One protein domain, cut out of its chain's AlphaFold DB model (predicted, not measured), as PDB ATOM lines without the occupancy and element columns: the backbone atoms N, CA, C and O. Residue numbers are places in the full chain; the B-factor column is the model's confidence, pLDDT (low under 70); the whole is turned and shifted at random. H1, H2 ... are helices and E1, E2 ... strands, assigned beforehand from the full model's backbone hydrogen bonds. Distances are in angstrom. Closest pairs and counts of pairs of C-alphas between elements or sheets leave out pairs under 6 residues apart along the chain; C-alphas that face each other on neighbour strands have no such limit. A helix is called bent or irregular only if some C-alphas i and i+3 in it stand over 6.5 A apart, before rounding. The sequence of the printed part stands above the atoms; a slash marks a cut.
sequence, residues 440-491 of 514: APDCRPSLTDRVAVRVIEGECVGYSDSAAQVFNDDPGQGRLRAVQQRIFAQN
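AT A GLANCE: This is residues 440 to 491 of the 514 residues of an uncharacterized protein of Micromonospora phaseoli (UniProt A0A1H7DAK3). A two-stranded hairpin, E1 and E2, and a single helix, H1, make the two sides of a flat model, and the unnamed link of residues 465 to 477 runs between them before it turns round into H1. The opening stretch before E1 folds over one face of the hairpin, with residues 443 to 445 over E1, while residues 474 to 479 stick out at the turn into H1. The printed part has 52 residues, with two named strands and one named helix in the order E1, E2, H1; the sheet has the order E1 - E2 and is antiparallel. The class is mixed, helices and strands, but under half of the residues, 25 of 52, are in named elements. The whole is compact, with a radius of gyration of the C-alphas of 11.3 A and spans of 28 by 28 by 14 A.

IN THESE COORDINATES: The printed part begins at Ala 440, with its C-alpha at (-23.281, 4.157, -29.072). E1 is residues 451 to 456, 15.9 A from first to last C-alpha, and begins with C-alpha 451 at (-10.130, 0.916, -22.196). E2 is residues 459 to 464, 15.6 A from first to last C-alpha. H1 is residues 478 to 490, 18.4 A from first to last C-alpha, and ends with C-alpha 490 at (-3.028, -15.805, -22.516). H1 is not bent.

HOW THE PARTS SIT: E1 and E2 form a hairpin over a tight link of 2 residues. They are antiparallel, with 163 degrees between their directions. The C-alphas of Val 453 and Gly 462, which face each other, are 3.9 A apart. N 454 and O 461 are within hydrogen-bond range at 2.8 A, and so are N 463 and O 452, also at 2.8 A. A long link of 13 residues leads from E2 to H1. E1 and H1 are apart, with no C-alpha of the one within 8 A of the other. In H1 every O i to N i+4 pair is within hydrogen-bond range.

THE WHOLE: The two C-alphas farthest apart, those of Glu 457 and Gln 490, are 32.2 A apart. The C-alphas of Ala 440 and Asn 491, the first and last printed residues, are 28.0 A apart. The printed part has no cut. The link from E2 to H1 is the long one, and its C-alphas lie 3 to 16 A from the mean of the C-alphas. Residues 474 to 479, of which 478 and 479 belong to H1, stand free. The mean pLDDT of the printed part is 72.8, and 16 residues are under 70: residues 440 to 451, 468, 473, 475 and 491.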
ATOM      1  N   ALA A 440     -22.581   5.362 -28.639       63.09
ATOM      2  CA  ALA A 440     -23.281   4.157 -29.072       63.09
ATOM      3  C   ALA A 440     -23.365   3.158 -27.892       63.09
ATOM      4  O   ALA A 440     -22.501   3.217 -27.006       63.09
ATOM      5  N   PRO A 441     -24.368   2.255 -27.847       63.06
ATOM      6  CA  PRO A 441     -24.569   1.307 -26.744       63.06
ATOM      7  C   PRO A 441     -23.280   0.594 -26.307       63.06
ATOM      8  O   PRO A 441     -23.054   0.450 -25.104       63.06
ATOM      9  N   ASP A 442     -22.399   0.318 -27.274       64.56
ATOM     10  CA  ASP A 442     -21.165  -0.455 -27.110       64.56
ATOM     11  C   ASP A 442     -19.884   0.404 -27.110       64.56
ATOM     12  O   ASP A 442     -18.775  -0.123 -27.107       64.56
ATOM     13  N   CYS A 443     -20.012   1.740 -27.096       69.94
ATOM     14  CA  CYS A 443     -18.889   2.683 -27.171       69.94
ATOM     15  C   CYS A 443     -18.802   3.614 -25.956       69.94
ATOM     16  O   CYS A 443     -18.747   4.841 -26.086       69.94
ATOM     17  N   ARG A 444     -18.828   3.037 -24.752       65.88
ATOM     18  CA  ARG A 444     -18.738   3.799 -23.501       65.88
ATOM     19  C   ARG A 444     -17.289   3.849 -23.011       65.88
ATOM     20  O   ARG A 444     -16.657   2.799 -22.936       65.88
ATOM     21  N   PRO A 445     -16.758   5.027 -22.643       65.25
ATOM     22  CA  PRO A 445     -15.457   5.093 -21.989       65.25
ATOM     23  C   PRO A 445     -15.529   4.330 -20.663       65.25
ATOM     24  O   PRO A 445     -16.432   4.583 -19.857       65.25
ATOM     25  N   SER A 446     -14.609   3.391 -20.426       65.38
ATOM     26  CA  SER A 446     -14.494   2.805 -19.092       65.38
ATOM     27  C   SER A 446     -13.845   3.832 -18.163       65.38
ATOM     28  O   SER A 446     -13.026   4.653 -18.569       65.38
ATOM     29  N   LEU A 447     -14.225   3.812 -16.886       58.88
ATOM     30  CA  LEU A 447     -13.624   4.673 -15.855       58.88
ATOM     31  C   LEU A 447     -12.225   4.196 -15.425       58.88
ATOM     32  O   LEU A 447     -11.629   4.748 -14.504       58.88
ATOM     33  N   THR A 448     -11.725   3.139 -16.056       59.56
ATOM     34  CA  THR A 448     -10.404   2.559 -15.848       59.56
ATOM     35  C   THR A 448      -9.536   2.954 -17.041       59.56
ATOM     36  O   THR A 448      -9.983   2.806 -18.171       59.56
ATOM     37  N   ASP A 449      -8.280   3.369 -16.843       59.88
ATOM     38  CA  ASP A 449      -7.333   3.720 -17.938       59.88
ATOM     39  C   ASP A 449      -6.959   2.532 -18.865       59.88
ATOM     40  O   ASP A 449      -5.998   2.577 -19.627       59.88
ATOM     41  N   ARG A 450      -7.721   1.444 -18.785       66.50
ATOM     42  CA  ARG A 450      -7.545   0.157 -19.458       66.50
ATOM     43  C   ARG A 450      -8.308   0.050 -20.775       66.50
ATOM     44  O   ARG A 450      -7.980  -0.795 -21.609       66.50
ATOM     45  N   VAL A 451      -9.324   0.896 -20.971       68.56
ATOM     46  CA  VAL A 451     -10.130   0.916 -22.196       68.56
ATOM     47  C   VAL A 451     -10.283   2.349 -22.695       68.56
ATOM     48  O   VAL A 451     -10.939   3.180 -22.070       68.56
ATOM     49  N   ALA A 452      -9.702   2.636 -23.858       74.00
ATOM     50  CA  ALA A 452      -9.808   3.927 -24.525       74.00
ATOM     51  C   ALA A 452     -10.611   3.760 -25.817       74.00
ATOM     52  O   ALA A 452     -10.128   3.159 -26.772       74.00
ATOM     53  N   VAL A 453     -11.833   4.292 -25.860       74.44
ATOM     54  CA  VAL A 453     -12.736   4.201 -27.020       74.44
ATOM     55  C   VAL A 453     -13.088   5.583 -27.560       74.44
ATOM     56  O   VAL A 453     -13.259   6.541 -26.802       74.44
ATOM     57  N   ARG A 454     -13.211   5.696 -28.883       75.94
ATOM     58  CA  ARG A 454     -13.646   6.903 -29.583       75.94
ATOM     59  C   ARG A 454     -14.512   6.525 -30.782       75.94
ATOM     60  O   ARG A 454     -14.187   5.613 -31.531       75.94
ATOM     61  N   VAL A 455     -15.587   7.277 -30.996       75.44
ATOM     62  CA  VAL A 455     -16.397   7.152 -32.212       75.44
ATOM     63  C   VAL A 455     -15.728   7.939 -33.343       75.44
ATOM     64  O   VAL A 455     -15.458   9.134 -33.182       75.44
ATOM     65  N   ILE A 456     -15.456   7.278 -34.468       78.44
ATOM     66  CA  ILE A 456     -14.913   7.866 -35.701       78.44
ATOM     67  C   ILE A 456     -15.846   7.436 -36.837       78.44
ATOM     68  O   ILE A 456     -16.081   6.250 -37.010       78.44
ATOM     69  N   GLU A 457     -16.432   8.396 -37.560       78.38
ATOM     70  CA  GLU A 457     -17.327   8.132 -38.710       78.38
ATOM     71  C   GLU A 457     -18.534   7.213 -38.413       78.38
ATOM     72  O   GLU A 457     -19.092   6.585 -39.303       78.38
ATOM     73  N   GLY A 458     -18.983   7.167 -37.153       72.50
ATOM     74  CA  GLY A 458     -20.089   6.305 -36.716       72.50
ATOM     75  C   GLY A 458     -19.656   4.913 -36.247       72.50
ATOM     76  O   GLY A 458     -20.472   4.201 -35.668       72.50
ATOM     77  N   GLU A 459     -18.378   4.557 -36.395       72.94
ATOM     78  CA  GLU A 459     -17.800   3.311 -35.892       72.94
ATOM     79  C   GLU A 459     -17.125   3.534 -34.528       72.94
ATOM     80  O   GLU A 459     -16.463   4.550 -34.287       72.94
ATOM     81  N   CYS A 460     -17.305   2.587 -33.602       75.38
ATOM     82  CA  CYS A 460     -16.602   2.609 -32.321       75.38
ATOM     83  C   CYS A 460     -15.213   1.996 -32.482       75.38
ATOM     84  O   CYS A 460     -15.080   0.781 -32.616       75.38
ATOM     85  N   VAL A 461     -14.179   2.831 -32.423       77.75
ATOM     86  CA  VAL A 461     -12.787   2.391 -32.506       77.75
ATOM     87  C   VAL A 461     -12.131   2.609 -31.153       77.75
ATOM     88  O   VAL A 461     -12.203   3.693 -30.573       77.75
ATOM     89  N   GLY A 462     -11.470   1.587 -30.622       77.38
ATOM     90  CA  GLY A 462     -10.802   1.716 -29.340       77.38
ATOM     91  C   GLY A 462      -9.772   0.645 -29.059       77.38
ATOM     92  O   GLY A 462      -9.572  -0.297 -29.819       77.38
ATOM     93  N   TYR A 463      -9.107   0.831 -27.933       78.88
ATOM     94  CA  TYR A 463      -8.141  -0.082 -27.363       78.88
ATOM     95  C   TYR A 463      -8.700  -0.626 -26.051       78.88
ATOM     96  O   TYR A 463      -9.240   0.139 -25.253       78.88
ATOM     97  N   SER A 464      -8.556  -1.931 -25.830       74.50
ATOM     98  CA  SER A 464      -8.858  -2.588 -24.561       74.50
ATOM     99  C   SER A 464      -7.713  -3.530 -24.221       74.50
ATOM    100  O   SER A 464      -7.366  -4.396 -25.025       74.50
ATOM    101  N   ASP A 465      -7.133  -3.375 -23.035       72.94
ATOM    102  CA  ASP A 465      -6.130  -4.304 -22.505       72.94
ATOM    103  C   ASP A 465      -6.744  -5.413 -21.630       72.94
ATOM    104  O   ASP A 465      -6.022  -6.203 -21.019       72.94
ATOM    105  N   SER A 466      -8.079  -5.488 -21.559       71.00
ATOM    106  CA  SER A 466      -8.778  -6.411 -20.668       71.00
ATOM    107  C   SER A 466     -10.036  -7.013 -21.291       71.00
ATOM    108  O   SER A 466     -10.720  -6.404 -22.111       71.00
ATOM    109  N   ALA A 467     -10.414  -8.198 -20.808       70.75
ATOM    110  CA  ALA A 467     -11.660  -8.860 -21.197       70.75
ATOM    111  C   ALA A 467     -12.934  -8.113 -20.746       70.75
ATOM    112  O   ALA A 467     -14.035  -8.562 -21.051       70.75
ATOM    113  N   ALA A 468     -12.799  -6.993 -20.022       66.06
ATOM    114  CA  ALA A 468     -13.924  -6.173 -19.578       66.06
ATOM    115  C   ALA A 468     -14.640  -5.456 -20.736       66.06
ATOM    116  O   ALA A 468     -15.807  -5.113 -20.591       66.06
ATOM    117  N   GLN A 469     -13.963  -5.261 -21.874       70.12
ATOM    118  CA  GLN A 469     -14.556  -4.748 -23.108       70.12
ATOM    119  C   GLN A 469     -14.056  -5.592 -24.286       70.12
ATOM    120  O   GLN A 469     -12.866  -5.579 -24.605       70.12
ATOM    121  N   VAL A 470     -14.967  -6.328 -24.923       72.19
ATOM    122  CA  VAL A 470     -14.714  -7.108 -26.142       72.19
ATOM    123  C   VAL A 470     -15.394  -6.385 -27.300       72.19
ATOM    124  O   VAL A 470     -16.560  -6.020 -27.198       72.19
ATOM    125  N   PHE A 471     -14.661  -6.143 -28.384       71.56
ATOM    126  CA  PHE A 471     -15.204  -5.474 -29.565       71.56
ATOM    127  C   PHE A 471     -15.899  -6.487 -30.488       71.56
ATOM    128  O   PHE A 471     -15.406  -7.608 -30.642       71.56
ATOM    129  N   ASN A 472     -16.963  -6.042 -31.169       71.31
ATOM    130  CA  ASN A 472     -17.819  -6.790 -32.107       71.31
ATOM    131  C   ASN A 472     -18.855  -7.717 -31.454       71.31
ATOM    132  O   ASN A 472     -18.646  -8.929 -31.338       71.31
ATOM    133  N   ASP A 473     -20.012  -7.144 -31.109       66.06
ATOM    134  CA  ASP A 473     -21.128  -7.877 -30.507       66.06
ATOM    135  C   ASP A 473     -22.202  -8.368 -31.495       66.06
ATOM    136  O   ASP A 473     -23.177  -9.003 -31.086       66.06
ATOM    137  N   ASP A 474     -21.978  -8.178 -32.798       72.88
ATOM    138  CA  ASP A 474     -22.934  -8.536 -33.846       72.88
ATOM    139  C   ASP A 474     -23.166 -10.058 -33.989       72.88
ATOM    140  O   ASP A 474     -22.222 -10.866 -33.903       72.88
ATOM    141  N   PRO A 475     -24.412 -10.486 -34.281       68.12
ATOM    142  CA  PRO A 475     -24.727 -11.888 -34.541       68.12
ATOM    143  C   PRO A 475     -23.931 -12.408 -35.752       68.12
ATOM    144  O   PRO A 475     -23.977 -11.843 -36.839       68.12
ATOM    145  N   GLY A 476     -23.186 -13.504 -35.554       74.50
ATOM    146  CA  GLY A 476     -22.315 -14.120 -36.571       74.50
ATOM    147  C   GLY A 476     -20.810 -13.929 -36.337       74.50
ATOM    148  O   GLY A 476     -20.010 -14.672 -36.903       74.50
ATOM    149  N   GLN A 477     -20.398 -13.027 -35.437       78.25
ATOM    150  CA  GLN A 477     -18.975 -12.741 -35.170       78.25
ATOM    151  C   GLN A 477     -18.380 -13.486 -33.955       78.25
ATOM    152  O   GLN A 477     -17.278 -13.179 -33.495       78.25
ATOM    153  N   GLY A 478     -19.052 -14.529 -33.455       74.88
ATOM    154  CA  GLY A 478     -18.642 -15.261 -32.244       74.88
ATOM    155  C   GLY A 478     -17.217 -15.834 -32.285       74.88
ATOM    156  O   GLY A 478     -16.569 -15.967 -31.245       74.88
ATOM    157  N   ARG A 479     -16.684 -16.111 -33.483       78.06
ATOM    158  CA  ARG A 479     -15.306 -16.594 -33.665       78.06
ATOM    159  C   ARG A 479     -14.258 -15.530 -33.314       78.06
ATOM    160  O   ARG A 479     -13.253 -15.873 -32.700       78.06
ATOM    161  N   LEU A 480     -14.498 -14.258 -33.644       77.75
ATOM    162  CA  LEU A 480     -13.598 -13.146 -33.308       77.75
ATOM    163  C   LEU A 480     -13.615 -12.860 -31.804       77.75
ATOM    164  O   LEU A 480     -12.553 -12.710 -31.199       77.75
ATOM    165  N   ARG A 481     -14.799 -12.901 -31.181       77.56
ATOM    166  CA  ARG A 481     -14.954 -12.795 -29.722       77.56
ATOM    167  C   ARG A 481     -14.177 -13.894 -28.991       77.56
ATOM    168  O   ARG A 481     -13.431 -13.603 -28.059       77.56
ATOM    169  N   ALA A 482     -14.287 -15.143 -29.448       80.94
ATOM    170  CA  ALA A 482     -13.553 -16.268 -28.864       80.94
ATOM    171  C   ALA A 482     -12.026 -16.110 -28.985       80.94
ATOM    172  O   ALA A 482     -11.288 -16.510 -28.084       80.94
ATOM    173  N   VAL A 483     -11.539 -15.511 -30.079       83.06
ATOM    174  CA  VAL A 483     -10.111 -15.201 -30.254       83.06
ATOM    175  C   VAL A 483      -9.668 -14.098 -29.292       83.06
ATOM    176  O   VAL A 483      -8.676 -14.290 -28.595       83.06
ATOM    177  N   GLN A 484     -10.412 -12.992 -29.180       81.88
ATOM    178  CA  GLN A 484     -10.083 -11.905 -28.245       81.88
ATOM    179  C   GLN A 484     -10.053 -12.394 -26.790       81.88
ATOM    180  O   GLN A 484      -9.100 -12.124 -26.063       81.88
ATOM    181  N   GLN A 485     -11.038 -13.198 -26.382       81.38
ATOM    182  CA  GLN A 485     -11.073 -13.792 -25.043       81.38
ATOM    183  C   GLN A 485      -9.878 -14.717 -24.778       81.38
ATOM    184  O   GLN A 485      -9.315 -14.681 -23.685       81.38
ATOM    185  N   ARG A 486      -9.439 -15.506 -25.770       82.38
ATOM    186  CA  ARG A 486      -8.217 -16.321 -25.643       82.38
ATOM    187  C   ARG A 486      -6.957 -15.471 -25.537       82.38
ATOM    188  O   ARG A 486      -6.096 -15.812 -24.735       82.38
ATOM    189  N   ILE A 487      -6.856 -14.376 -26.289       78.75
ATOM    190  CA  ILE A 487      -5.719 -13.447 -26.201       78.75
ATOM    191  C   ILE A 487      -5.639 -12.846 -24.792       78.75
ATOM    192  O   ILE A 487      -4.566 -12.844 -24.192       78.75
ATOM    193  N   PHE A 488      -6.768 -12.416 -24.220       80.62
ATOM    194  CA  PHE A 488      -6.797 -11.913 -22.843       80.62
ATOM    195  C   PHE A 488      -6.496 -13.003 -21.806       80.62
ATOM    196  O   PHE A 488      -5.810 -12.733 -20.828       80.62
ATOM    197  N   ALA A 489      -6.947 -14.241 -22.026       78.06
ATOM    198  CA  ALA A 489      -6.618 -15.367 -21.148       78.06
ATOM    199  C   ALA A 489      -5.125 -15.746 -21.192       78.06
ATOM    200  O   ALA A 489      -4.587 -16.236 -20.202       78.06
ATOM    201  N   GLN A 490      -4.454 -15.520 -22.325       79.06
ATOM    202  CA  GLN A 490      -3.028 -15.805 -22.516       79.06
ATOM    203  C   GLN A 490      -2.106 -14.667 -22.056       79.06
ATOM    204  O   GLN A 490      -0.930 -14.921 -21.803       79.06
ATOM    205  N   ASN A 491      -2.626 -13.444 -21.911       67.06
ATOM    206  CA  ASN A 491      -1.893 -12.270 -21.435       67.06
ATOM    207  C   ASN A 491      -2.356 -11.878 -20.015       67.06
ATOM    208  O   ASN A 491      -3.165 -10.959 -19.865       67.06
TER     209      ASN A 491